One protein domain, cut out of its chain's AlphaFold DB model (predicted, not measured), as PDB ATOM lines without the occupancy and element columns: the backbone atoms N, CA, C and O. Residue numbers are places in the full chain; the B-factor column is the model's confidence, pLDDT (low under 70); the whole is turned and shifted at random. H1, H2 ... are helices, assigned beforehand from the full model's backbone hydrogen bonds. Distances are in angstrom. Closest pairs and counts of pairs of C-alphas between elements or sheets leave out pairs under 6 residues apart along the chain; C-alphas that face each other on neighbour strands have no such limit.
ATOM      1  N   LEU A  60     149.407 114.990 164.280       92.19
ATOM      2  CA  LEU A  60     149.778 115.870 165.383       92.19
ATOM      3  C   LEU A  60     148.640 116.830 165.747       92.19
ATOM      4  O   LEU A  60     148.360 117.014 166.930       92.19
ATOM      5  N   GLY A  61     147.959 117.409 164.757       90.06
ATOM      6  CA  GLY A  61     146.811 118.285 164.977       90.06
ATOM      7  C   GLY A  61     145.685 117.576 165.727       90.06
ATOM      8  O   GLY A  61     145.217 118.077 166.751       90.06
ATOM      9  N   ILE A  62     145.309 116.375 165.277       92.50
ATOM     10  CA  ILE A  62     144.293 115.545 165.943       92.50
ATOM     11  C   ILE A  62     144.718 115.231 167.384       92.50
ATOM     12  O   ILE A  62     143.924 115.402 168.311       92.50
ATOM     13  N   ALA A  63     145.973 114.821 167.589       94.44
ATOM     14  CA  ALA A  63     146.484 114.460 168.907       94.44
ATOM     15  C   ALA A  63     146.513 115.653 169.876       94.44
ATOM     16  O   ALA A  63     146.061 115.533 171.018       94.44
ATOM     17  N   VAL A  64     147.016 116.809 169.437       95.25
ATOM     18  CA  VAL A  64     147.131 118.013 170.273       95.25
ATOM     19  C   VAL A  64     145.752 118.581 170.594       95.25
ATOM     20  O   VAL A  64     145.443 118.791 171.767       95.25
ATOM     21  N   LEU A  65     144.898 118.787 169.589       93.69
ATOM     22  CA  LEU A  65     143.562 119.348 169.807       93.69
ATOM     23  C   LEU A  65     142.683 118.399 170.630       93.69
ATOM     24  O   LEU A  65     141.996 118.850 171.547       93.69
ATOM     25  N   GLY A  66     142.759 117.088 170.379       92.69
ATOM     26  CA  GLY A  66     142.078 116.077 171.191       92.69
ATOM     27  C   GLY A  66     142.564 116.065 172.643       92.69
ATOM     28  O   GLY A  66     141.750 116.014 173.567       92.69
ATOM     29  N   SER A  67     143.876 116.197 172.864       95.81
ATOM     30  CA  SER A  67     144.451 116.299 174.214       95.81
ATOM     31  C   SER A  67     143.961 117.543 174.952       95.81
ATOM     32  O   SER A  67     143.642 117.459 176.138       95.81
ATOM     33  N   ILE A  68     143.857 118.682 174.260       95.69
ATOM     34  CA  ILE A  68     143.322 119.927 174.824       95.69
ATOM     35  C   ILE A  68     141.843 119.761 175.178       95.69
ATOM     36  O   ILE A  68     141.462 120.067 176.306       95.69
ATOM     37  N   ALA A  69     141.024 119.222 174.270       93.12
ATOM     38  CA  ALA A  69     139.610 118.964 174.541       93.12
ATOM     39  C   ALA A  69     139.425 118.064 175.774       93.12
ATOM     40  O   ALA A  69     138.646 118.394 176.668       93.12
ATOM     41  N   GLY A  70     140.188 116.970 175.862       94.38
ATOM     42  CA  GLY A  70     140.158 116.062 177.011       94.38
ATOM     43  C   GLY A  70     140.661 116.706 178.308       94.38
ATOM     44  O   GLY A  70     140.111 116.450 179.376       94.38
ATOM     45  N   ALA A  71     141.679 117.568 178.241       96.69
ATOM     46  CA  ALA A  71     142.173 118.301 179.407       96.69
ATOM     47  C   ALA A  71     141.138 119.304 179.937       96.69
ATOM     48  O   ALA A  71     140.897 119.345 181.143       96.69
ATOM     49  N   VAL A  72     140.493 120.063 179.046       96.25
ATOM     50  CA  VAL A  72     139.415 120.997 179.408       96.25
ATOM     51  C   VAL A  72     138.214 120.243 179.977       96.25
ATOM     52  O   VAL A  72     137.653 120.673 180.985       96.25
ATOM     53  N   TYR A  73     137.859 119.096 179.391       97.06
ATOM     54  CA  TYR A  73     136.804 118.230 179.913       97.06
ATOM     55  C   TYR A  73     137.095 117.791 181.356       97.06
ATOM     56  O   TYR A  73     136.288 118.063 182.245       97.06
ATOM     57  N   ARG A  74     138.270 117.189 181.608       95.94
ATOM     58  CA  ARG A  74     138.680 116.737 182.952       95.94
ATOM     59  C   ARG A  74     138.664 117.878 183.966       95.94
ATOM     60  O   ARG A  74     138.119 117.713 185.050       95.94
ATOM     61  N   HIS A  75     139.210 119.035 183.590       95.50
ATOM     62  CA  HIS A  75     139.247 120.207 184.461       95.50
ATOM     63  C   HIS A  75     137.845 120.724 184.807       95.50
ATOM     64  O   HIS A  75     137.575 121.087 185.948       95.50
ATOM     65  N   THR A  76     136.925 120.717 183.841       93.62
ATOM     66  CA  THR A  76     135.536 121.134 184.078       93.62
ATOM     67  C   THR A  76     134.790 120.116 184.951       93.62
ATOM     68  O   THR A  76     133.987 120.497 185.801       93.62
ATOM     69  N   MET A  77     135.101 118.822 184.811       94.69
ATOM     70  CA  MET A  77     134.521 117.742 185.620       94.69
ATOM     71  C   MET A  77     135.040 117.683 187.066       94.69
ATOM     72  O   MET A  77     134.452 116.973 187.885       94.69
ATOM     73  N   ASP A  78     136.080 118.438 187.438       89.31
ATOM     74  CA  ASP A  78     136.539 118.512 188.834       89.31
ATOM     75  C   ASP A  78     135.474 119.100 189.776       89.31
ATOM     76  O   ASP A  78     135.441 118.749 190.958       89.31
ATOM     77  N   GLY A  79     134.578 119.944 189.249       81.12
ATOM     78  CA  GLY A  79     133.432 120.503 189.971       81.12
ATOM     79  C   GLY A  79     132.169 119.633 189.952       81.12
ATOM     80  O   GLY A  79     131.150 120.049 190.499       81.12
ATOM     81  N   ALA A  80     132.200 118.456 189.319       84.38
ATOM     82  CA  ALA A  80     131.012 117.626 189.145       84.38
ATOM     83  C   ALA A  80     130.569 116.935 190.454       84.38
ATOM     84  O   ALA A  80     131.416 116.504 191.249       84.38
ATOM     85  N   PRO A  81     129.251 116.743 190.663       79.81
ATOM     86  CA  PRO A  81     128.693 116.073 191.838       79.81
ATOM     87  C   PRO A  81     128.896 114.551 191.751       79.81
ATOM     88  O   PRO A  81     127.978 113.777 191.493       79.81
ATOM     89  N   LEU A  82     130.133 114.105 191.964       82.25
ATOM     90  CA  LEU A  82     130.532 112.691 191.905       82.25
ATOM     91  C   LEU A  82     130.433 111.984 193.267       82.25
ATOM     92  O   LEU A  82     130.861 110.841 193.427       82.25
ATOM     93  N   THR A  83     129.887 112.661 194.275       77.94
ATOM     94  CA  THR A  83     129.719 112.119 195.625       77.94
ATOM     95  C   THR A  83     128.746 110.943 195.625       77.94
ATOM     96  O   THR A  83     127.630 111.058 195.130       77.94
ATOM     97  N   GLY A  84     129.154 109.816 196.215       79.19
ATOM     98  CA  GLY A  84     128.341 108.595 196.285       79.19
ATOM     99  C   GLY A  84     128.596 107.592 195.156       79.19
ATOM    100  O   GLY A  84     128.049 106.492 195.193       79.19
ATOM    101  N   LEU A  85     129.456 107.928 194.190       86.81
ATOM    102  CA  LEU A  85     129.961 106.977 193.203       86.81
ATOM    103  C   LEU A  85     131.125 106.147 193.764       86.81
ATOM    104  O   LEU A  85     131.954 106.679 194.507       86.81
ATOM    105  N   PRO A  86     131.255 104.867 193.365       90.44
ATOM    106  CA  PRO A  86     132.513 104.144 193.498       90.44
ATOM    107  C   PRO A  86     133.645 104.932 192.832       90.44
ATOM    108  O   PRO A  86     133.453 105.483 191.748       90.44
ATOM    109  N   GLU A  87     134.830 104.944 193.440       90.25
ATOM    110  CA  GLU A  87     135.976 105.741 192.978       90.25
ATOM    111  C   GLU A  87     136.300 105.510 191.493       90.25
ATOM    112  O   GLU A  87     136.455 106.461 190.733       90.25
ATOM    113  N   GLN A  88     136.273 104.254 191.040       92.25
ATOM    114  CA  GLN A  88     136.491 103.905 189.632       92.25
ATOM    115  C   GLN A  88     135.446 104.507 188.684       92.25
ATOM    116  O   GLN A  88     135.797 104.937 187.591       92.25
ATOM    117  N   ALA A  89     134.175 104.575 189.090       91.88
ATOM    118  CA  ALA A  89     133.129 105.197 188.281       91.88
ATOM    119  C   ALA A  89     133.285 106.725 188.260       91.88
ATOM    120  O   ALA A  89     133.124 107.352 187.216       91.88
ATOM    121  N   ALA A  90     133.661 107.328 189.389       92.00
ATOM    122  CA  ALA A  90     133.958 108.756 189.440       92.00
ATOM    123  C   ALA A  90     135.144 109.123 188.530       92.00
ATOM    124  O   ALA A  90     135.065 110.108 187.799       92.00
ATOM    125  N   MET A  91     136.213 108.317 188.526       92.81
ATOM    126  CA  MET A  91     137.359 108.507 187.630       92.81
ATOM    127  C   MET A  91     136.969 108.340 186.157       92.81
ATOM    128  O   MET A  91     137.283 109.209 185.350       92.81
ATOM    129  N   ALA A  92     136.222 107.287 185.813       93.69
ATOM    130  CA  ALA A  92     135.775 107.056 184.438       93.69
ATOM    131  C   ALA A  92     134.894 108.206 183.916       93.69
ATOM    132  O   ALA A  92     135.133 108.725 182.828       93.69
ATOM    133  N   ALA A  93     133.938 108.687 184.720       94.25
ATOM    134  CA  ALA A  93     133.094 109.825 184.349       94.25
ATOM    135  C   ALA A  93     133.905 111.115 184.104       94.25
ATOM    136  O   ALA A  93     133.557 111.910 183.225       94.25
ATOM    137  N   ARG A  94     134.997 111.321 184.857       94.56
ATOM    138  CA  ARG A  94     135.920 112.450 184.659       94.56
ATOM    139  C   ARG A  94     136.758 112.325 183.393       94.56
ATOM    140  O   ARG A  94     137.132 113.357 182.849       94.56
ATOM    141  N   ASP A  95     137.043 111.118 182.916       93.38
ATOM    142  CA  ASP A  95     137.912 110.918 181.752       93.38
ATOM    143  C   ASP A  95     137.233 111.272 180.429       93.38
ATOM    144  O   ASP A  95     137.868 111.868 179.555       93.38
ATOM    145  N   SER A  96     135.951 110.932 180.263       93.31
ATOM    146  CA  SER A  96     135.222 111.283 179.042       93.31
ATOM    147  C   SER A  96     133.704 111.280 179.206       93.31
ATOM    148  O   SER A  96     133.144 110.591 180.060       93.31
ATOM    149  N   LEU A  97     133.020 112.001 178.310       94.12
ATOM    150  CA  LEU A  97     131.558 111.983 178.223       94.12
ATOM    151  C   LEU A  97     131.030 110.579 177.892       94.12
ATOM    152  O   LEU A  97     129.966 110.196 178.373       94.12
ATOM    153  N   VAL A  98     131.783 109.810 177.097       94.19
ATOM    154  CA  VAL A  98     131.428 108.440 176.690       94.19
ATOM    155  C   VAL A  98     131.261 107.536 177.909       94.19
ATOM    156  O   VAL A  98     130.319 106.752 177.957       94.19
ATOM    157  N   GLU A  99     132.123 107.696 178.912       94.25
ATOM    158  CA  GLU A  99     132.059 106.962 180.179       94.25
ATOM    159  C   GLU A  99     131.043 107.576 181.160       94.25
ATOM    160  O   GLU A  99     130.370 106.863 181.903       94.25
ATOM    161  N   ALA A 100     130.877 108.902 181.158       93.62
ATOM    162  CA  ALA A 100     129.963 109.589 182.072       93.62
ATOM    163  C   ALA A 100     128.479 109.281 181.799       93.62
ATOM    164  O   ALA A 100     127.701 109.135 182.744       93.62
ATOM    165  N   VAL A 101     128.080 109.169 180.528       94.94
ATOM    166  CA  VAL A 101     126.689 108.898 180.118       94.94
ATOM    167  C   VAL A 101     126.127 107.605 180.734       94.94
ATOM    168  O   VAL A 101     125.124 107.695 181.446       94.94
ATOM    169  N   PRO A 102     126.740 106.417 180.553       94.38
ATOM    170  CA  PRO A 102     126.203 105.179 181.122       94.38
ATOM    171  C   PRO A 102     126.217 105.179 182.658       94.38
ATOM    172  O   PRO A 102     125.382 104.533 183.293       94.38
ATOM    173  N   ILE A 103     127.140 105.911 183.288       93.88
ATOM    174  CA  ILE A 103     127.183 106.066 184.750       93.88
ATOM    175  C   ILE A 103     126.006 106.920 185.236       93.88
ATOM    176  O   ILE A 103     125.331 106.546 186.198       93.88
ATOM    177  N   ALA A 104     125.721 108.026 184.549       92.88
ATOM    178  CA  ALA A 104     124.580 108.887 184.837       92.88
ATOM    179  C   ALA A 104     123.240 108.151 184.668       92.88
ATOM    180  O   ALA A 104     122.359 108.268 185.523       92.88
ATOM    181  N   GLU A 105     123.104 107.339 183.614       92.00
ATOM    182  CA  GLU A 105     121.918 106.505 183.377       92.00
ATOM    183  C   GLU A 105     121.675 105.501 184.512       92.00
ATOM    184  O   GLU A 105     120.529 105.250 184.888       92.00
ATOM    185  N   ARG A 106     122.746 104.968 185.114       90.94
ATOM    186  CA  ARG A 106     122.660 104.031 186.243       90.94
ATOM    187  C   ARG A 106     122.311 104.686 187.578       90.94
ATOM    188  O   ARG A 106     121.764 103.991 188.432       90.94
ATOM    189  N   LEU A 107     122.636 105.965 187.788       86.56
ATOM    190  CA  LEU A 107     122.314 106.656 189.045       86.56
ATOM    191  C   LEU A 107     120.814 106.918 189.205       86.56
ATOM    192  O   LEU A 107     120.326 106.899 190.332       86.56
ATOM    193  N   ALA A 108     120.102 107.114 188.088       75.94
ATOM    194  CA  ALA A 108     118.698 107.522 188.020       75.94
ATOM    195  C   ALA A 108     118.364 108.804 188.829       75.94
ATOM    196  O   ALA A 108     119.096 109.267 189.703       75.94
ATOM    197  N   GLY A 109     117.234 109.439 188.516       86.19
ATOM    198  CA  GLY A 109     116.768 110.626 189.242       86.19
ATOM    199  C   GLY A 109     117.651 111.873 189.074       86.19
ATOM    200  O   GLY A 109     118.321 112.056 188.059       86.19
ATOM    201  N   ALA A 110     117.602 112.764 190.069       88.19
ATOM    202  CA  ALA A 110     118.208 114.096 189.994       88.19
ATOM    203  C   ALA A 110     119.739 114.057 189.851       88.19
ATOM    204  O   ALA A 110     120.286 114.777 189.023       88.19
ATOM    205  N   SER A 111     120.421 113.172 190.584       88.69
ATOM    206  CA  SER A 111     121.886 113.078 190.562       88.69
ATOM    207  C   SER A 111     122.432 112.594 189.214       88.69
ATOM    208  O   SER A 111     123.442 113.105 188.741       88.69
ATOM    209  N   GLY A 112     121.748 111.649 188.557       91.25
ATOM    210  CA  GLY A 112     122.108 111.223 187.201       91.25
ATOM    211  C   GLY A 112     121.918 112.345 186.175       91.25
ATOM    212  O   GLY A 112     122.792 112.583 185.345       91.25
ATOM    213  N   ALA A 113     120.809 113.089 186.266       92.38
ATOM    214  CA  ALA A 113     120.554 114.232 185.390       92.38
ATOM    215  C   ALA A 113     121.594 115.354 185.572       92.38
ATOM    216  O   ALA A 113     122.053 115.925 184.583       92.38
ATOM    217  N   GLU A 114     121.997 115.634 186.813       92.50
ATOM    218  CA  GLU A 114     123.002 116.648 187.145       92.50
ATOM    219  C   GLU A 114     124.405 116.258 186.648       92.50
ATOM    220  O   GLU A 114     125.096 117.075 186.035       92.50
ATOM    221  N   LEU A 115     124.799 114.990 186.823       93.12
ATOM    222  CA  LEU A 115     126.052 114.462 186.276       93.12
ATOM    223  C   LEU A 115     126.079 114.559 184.746       93.12
ATOM    224  O   LEU A 115     127.067 115.014 184.172       93.12
ATOM    225  N   LEU A 116     124.990 114.160 184.082       94.38
ATOM    226  CA  LEU A 116     124.893 114.208 182.625       94.38
ATOM    227  C   LEU A 116     124.933 115.643 182.089       94.38
ATOM    228  O   LEU A 116     125.583 115.891 181.073       94.38
ATOM    229  N   ALA A 117     124.250 116.580 182.753       94.44
ATOM    230  CA  ALA A 117     124.297 117.996 182.401       94.44
ATOM    231  C   ALA A 117     125.730 118.533 182.516       94.44
ATOM    232  O   ALA A 117     126.270 119.049 181.540       94.44
ATOM    233  N   THR A 118     126.386 118.284 183.652       95.00
ATOM    234  CA  THR A 118     127.770 118.715 183.891       95.00
ATOM    235  C   THR A 118     128.739 118.129 182.859       95.00
ATOM    236  O   THR A 118     129.570 118.846 182.308       95.00
ATOM    237  N   ALA A 119     128.608 116.840 182.535       95.69
ATOM    238  CA  ALA A 119     129.452 116.184 181.538       95.69
ATOM    239  C   ALA A 119     129.250 116.764 180.125       95.69
ATOM    240  O   ALA A 119     130.211 116.946 179.375       95.69
ATOM    241  N   ARG A 120     128.008 117.086 179.739       96.00
ATOM    242  CA  ARG A 120     127.710 117.728 178.446       96.00
ATOM    243  C   ARG A 120     128.262 119.147 178.369       96.00
ATOM    244  O   ARG A 120     128.807 119.522 177.326       96.00
ATOM    245  N   ASP A 121     128.167 119.899 179.457       96.00
ATOM    246  CA  ASP A 121     128.729 121.245 179.546       96.00
ATOM    247  C   ASP A 121     130.259 121.195 179.456       96.00
ATOM    248  O   ASP A 121     130.851 121.921 178.656       96.00
ATOM    249  N   ALA A 122     130.899 120.263 180.168       96.25
ATOM    250  CA  ALA A 122     132.340 120.019 180.087       96.25
ATOM    251  C   ALA A 122     132.800 119.649 178.667       96.25
ATOM    252  O   ALA A 122     133.818 120.149 178.182       96.25
ATOM    253  N   PHE A 123     132.043 118.799 177.966       95.81
ATOM    254  CA  PHE A 123     132.350 118.416 176.587       95.81
ATOM    255  C   PHE A 123     132.214 119.600 175.624       95.81
ATOM    256  O   PHE A 123     133.104 119.856 174.810       95.81
ATOM    257  N   THR A 124     131.134 120.369 175.761       96.62
ATOM    258  CA  THR A 124     130.904 121.585 174.971       96.62
ATOM    259  C   THR A 124     131.981 122.638 175.229       96.62
ATOM    260  O   THR A 124     132.442 123.286 174.287       96.62
ATOM    261  N   ALA A 125     132.431 122.784 176.477       95.94
ATOM    262  CA  ALA A 125     133.535 123.667 176.840       95.94
ATOM    263  C   ALA A 125     134.846 123.237 176.162       95.94
ATOM    264  O   ALA A 125     135.538 124.075 175.579       95.94
ATOM    265  N   GLY A 126     135.148 121.934 176.155       93.00
ATOM    266  CA  GLY A 126     136.292 121.376 175.429       93.00
ATOM    267  C   GLY A 126     136.238 121.660 173.925       93.00
ATOM    268  O   GLY A 126     137.214 122.151 173.355       93.00
ATOM    269  N   LEU A 127     135.084 121.432 173.288       94.50
ATOM    270  CA  LEU A 127     134.880 121.743 171.866       94.50
ATOM    271  C   LEU A 127     135.010 123.240 171.569       94.50
ATOM    272  O   LEU A 127     135.631 123.621 170.578       94.50
ATOM    273  N   SER A 128     134.464 124.091 172.435       96.12
ATOM    274  CA  SER A 128     134.543 125.547 172.284       96.12
ATOM    275  C   SER A 128     135.986 126.039 172.390       96.12
ATOM    276  O   SER A 128     136.411 126.864 171.582       96.12
ATOM    277  N   ALA A 129     136.769 125.492 173.326       94.06
ATOM    278  CA  ALA A 129     138.190 125.800 173.456       94.06
ATOM    279  C   ALA A 129     138.973 125.417 172.188       94.06
ATOM    280  O   ALA A 129     139.729 126.235 171.661       94.06
ATOM    281  N   VAL A 130     138.743 124.214 171.650       93.69
ATOM    282  CA  VAL A 130     139.338 123.781 170.373       93.69
ATOM    283  C   VAL A 130     138.921 124.697 169.221       93.69
ATOM    284  O   VAL A 130     139.766 125.076 168.408       93.69
ATOM    285  N   GLY A 131     137.648 125.095 169.160       92.25
ATOM    286  CA  GLY A 131     137.140 126.029 168.157       92.25
ATOM    287  C   GLY A 131     137.843 127.388 168.209       92.25
ATOM    288  O   GLY A 131     138.304 127.877 167.178       92.25
ATOM    289  N   VAL A 132     138.007 127.966 169.403       95.88
ATOM    290  CA  VAL A 132     138.728 129.238 169.597       95.88
ATOM    291  C   VAL A 132     140.190 129.115 169.173       95.88
ATOM    292  O   VAL A 132     140.681 129.962 168.428       95.88
ATOM    293  N   ILE A 133     140.879 128.051 169.591       93.69
ATOM    294  CA  ILE A 133     142.277 127.804 169.204       93.69
ATOM    295  C   ILE A 133     142.397 127.690 167.683       93.69
ATOM    296  O   ILE A 133     143.268 128.319 167.083       93.69
ATOM    297  N   SER A 134     141.493 126.944 167.048       90.38
ATOM    298  CA  SER A 134     141.489 126.760 165.594       90.38
ATOM    299  C   SER A 134     141.244 128.077 164.856       90.38
ATOM    300  O   SER A 134     141.935 128.373 163.883       90.38
ATOM    301  N   ALA A 135     140.317 128.907 165.343       92.94
ATOM    302  CA  ALA A 135     140.057 130.230 164.784       92.94
ATOM    303  C   ALA A 135     141.285 131.151 164.895       92.94
ATOM    304  O   ALA A 135     141.646 131.815 163.922       92.94
ATOM    305  N   VAL A 136     141.966 131.157 166.046       94.75
ATOM    306  CA  VAL A 136     143.201 131.933 166.247       94.75
ATOM    307  C   VAL A 136     144.302 131.470 165.291       94.75
ATOM    308  O   VAL A 136     144.939 132.307 164.649       94.75
ATOM    309  N   LEU A 137     144.501 130.157 165.146       91.25
ATOM    310  CA  LEU A 137     145.483 129.595 164.214       91.25
ATOM    311  C   LEU A 137     145.171 129.973 162.759       91.25
ATOM    312  O   LEU A 137     146.073 130.375 162.025       91.25
ATOM    313  N   ALA A 138     143.901 129.913 162.352       89.69
ATOM    314  CA  ALA A 138     143.473 130.309 161.012       89.69
ATOM    315  C   ALA A 138     143.730 131.801 160.739       89.69
ATOM    316  O   ALA A 138     144.269 132.153 159.689       89.69
ATOM    317  N   VAL A 139     143.404 132.682 161.693       94.25
ATOM    318  CA  VAL A 139     143.669 134.128 161.583       94.25
ATOM    319  C   VAL A 139     145.170 134.413 161.506       94.25
ATOM    320  O   VAL A 139     145.595 135.217 160.679       94.25
ATOM    321  N   ALA A 140     145.983 133.738 162.324       92.50
ATOM    322  CA  ALA A 140     147.435 133.893 162.304       92.50
ATOM    323  C   ALA A 140     148.040 133.463 160.956       92.50
ATOM    324  O   ALA A 140     148.885 134.169 160.397       92.50
ATOM    325  N   LEU A 141     147.571 132.342 160.398       89.81
ATOM    326  CA  LEU A 141     148.002 131.871 159.083       89.81
ATOM    327  C   LEU A 141     147.592 132.852 157.977       89.81
ATOM    328  O   LEU A 141     148.427 133.238 157.163       89.81
ATOM    329  N   ALA A 142     146.339 133.315 157.984       88.88
ATOM    330  CA  ALA A 142     145.851 134.298 157.021       88.88
ATOM    331  C   ALA A 142     146.657 135.608 157.079       88.88
ATOM    332  O   ALA A 142     147.067 136.128 156.040       88.88
ATOM    333  N   ALA A 143     146.952 136.113 158.280       92.06
ATOM    334  CA  ALA A 143     147.791 137.295 158.463       92.06
ATOM    335  C   ALA A 143     149.209 137.080 157.912       92.06
ATOM    336  O   ALA A 143     149.730 137.946 157.212       92.06
ATOM    337  N   THR A 144     149.803 135.910 158.166       89.44
ATOM    338  CA  THR A 144     151.131 135.548 157.646       89.44
ATOM    339  C   THR A 144     151.146 135.567 156.118       89.44
ATOM    340  O   THR A 144     152.022 136.188 155.522       89.44
ATOM    341  N   VAL A 145     150.142 134.962 155.475       89.88
ATOM    342  CA  VAL A 145     150.003 134.959 154.010       89.88
ATOM    343  C   VAL A 145     149.877 136.381 153.458       89.88
ATOM    344  O   VAL A 145     150.558 136.725 152.494       89.88
ATOM    345  N   VAL A 146     149.052 137.230 154.078       91.94
ATOM    346  CA  VAL A 146     148.874 138.629 153.650       91.94
ATOM    347  C   VAL A 146     150.170 139.433 153.774       91.94
ATOM    348  O   VAL A 146     150.464 140.234 152.888       91.94
ATOM    349  N   VAL A 147     150.944 139.238 154.844       92.50
ATOM    350  CA  VAL A 147     152.232 139.925 155.037       92.50
ATOM    351  C   VAL A 147     153.251 139.460 153.999       92.50
ATOM    352  O   VAL A 147     153.813 140.294 153.296       92.50
ATOM    353  N   VAL A 148     153.424 138.147 153.831       88.88
ATOM    354  CA  VAL A 148     154.414 137.580 152.900       88.88
ATOM    355  C   VAL A 148     154.098 137.943 151.447       88.88
ATOM    356  O   VAL A 148     154.991 138.348 150.711       88.88
ATOM    357  N   LEU A 149     152.832 137.863 151.022       84.31
ATOM    358  CA  LEU A 149     152.449 138.207 149.645       84.31
ATOM    359  C   LEU A 149     152.501 139.712 149.359       84.31
ATOM    360  O   LEU A 149     152.653 140.102 148.204       84.31
ATOM    361  N   ARG A 150     152.390 140.569 150.382       83.12
ATOM    362  CA  ARG A 150     152.588 142.019 150.218       83.12
ATOM    363  C   ARG A 150     154.041 142.390 149.937       83.12
ATOM    364  O   ARG A 150     154.278 143.451 149.365       83.12
ATOM    365  N   GLU A 151     154.991 141.546 150.322       69.25
ATOM    366  CA  GLU A 151     156.423 141.785 150.131       69.25
ATOM    367  C   GLU A 151     156.956 141.279 148.784       69.25
ATOM    368  O   GLU A 151     158.124 141.508 148.482       69.25
ATOM    369  N   THR A 152     156.122 140.652 147.943       60.34
ATOM    370  CA  THR A 152     156.500 140.198 146.595       60.34
ATOM    371  C   THR A 152     156.064 141.237 145.547       60.34
ATOM    372  O   THR A 152     154.880 141.294 145.205       60.34
ATOM    373  N   PRO A 153     156.965 142.080 144.999       54.00
ATOM    374  CA  PRO A 153     156.615 143.002 143.923       54.00
ATOM    375  C   PRO A 153     156.205 142.207 142.679       54.00
ATOM    376  O   PRO A 153     156.880 141.248 142.302       54.00
TER     377      PRO A 153
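This is residues 60 to 153 of the 164 residues of an uncharacterized protein of Thermocatellispora tengchongensis (UniProt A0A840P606). One very long helix, H4, has three shorter helices gathered at its first part, and its far end sticks out as a bare arm, residues 135 to 153. H3 lies side by side with the beginning of H4 in a hairpin, H1 crosses H4 farther along, and H2 packs on H1 and H3. The 94 printed residues hold four named helices, in the order H1 H2 H3 H4, and no named strand: all helix. The whole is only just extended, close to loose, with a radius of gyration of the C-alphas of 18.9 A and spans of 68 by 22 by 18 A.

Find C-alpha 60 at (149.778, 115.870, 165.383); from there H1 runs through residue 77, 25.4 A. H2 follows at residues 87 to 95, 12.5 A, and H3 at residues 97 to 107, 15.2 A. H4 covers residues 109 to 150, from (116.768, 110.626, 189.242) to (152.588, 142.019, 150.218), 61.6 A.

Look first at Ala 69 and Gly 126, the closest C-alphas of H1 and H4, 4.2 A apart; these helices touch, H4 with residues 118 to 130 alone, and run opposite ways at 37 degrees, only just a steep tilt. H1 touches H2 with residues 70 to 77 alone, closest at C-alphas 74 and 94, 5.4 A. H2 and H3 form a hairpin, closest at C-alphas 93 and 100, 3.9 A, at a steep tilt of 41 degrees. H3 and H4 form another, closest at C-alphas 104 and 112, 4.1 A, at a shallow tilt of 13 degrees. Every O i to N i+4 pair is within hydrogen-bond range in H1, H2 and H4; in H3, 5 of 7 are.

The C-alphas of Gly 84 and Pro 153, the two farthest apart, are 68.7 A apart. The printed part has no cut and no long link. Look for low confidence at residues 151 to 153, under 70; the mean pLDDT of the printed part is 90.8.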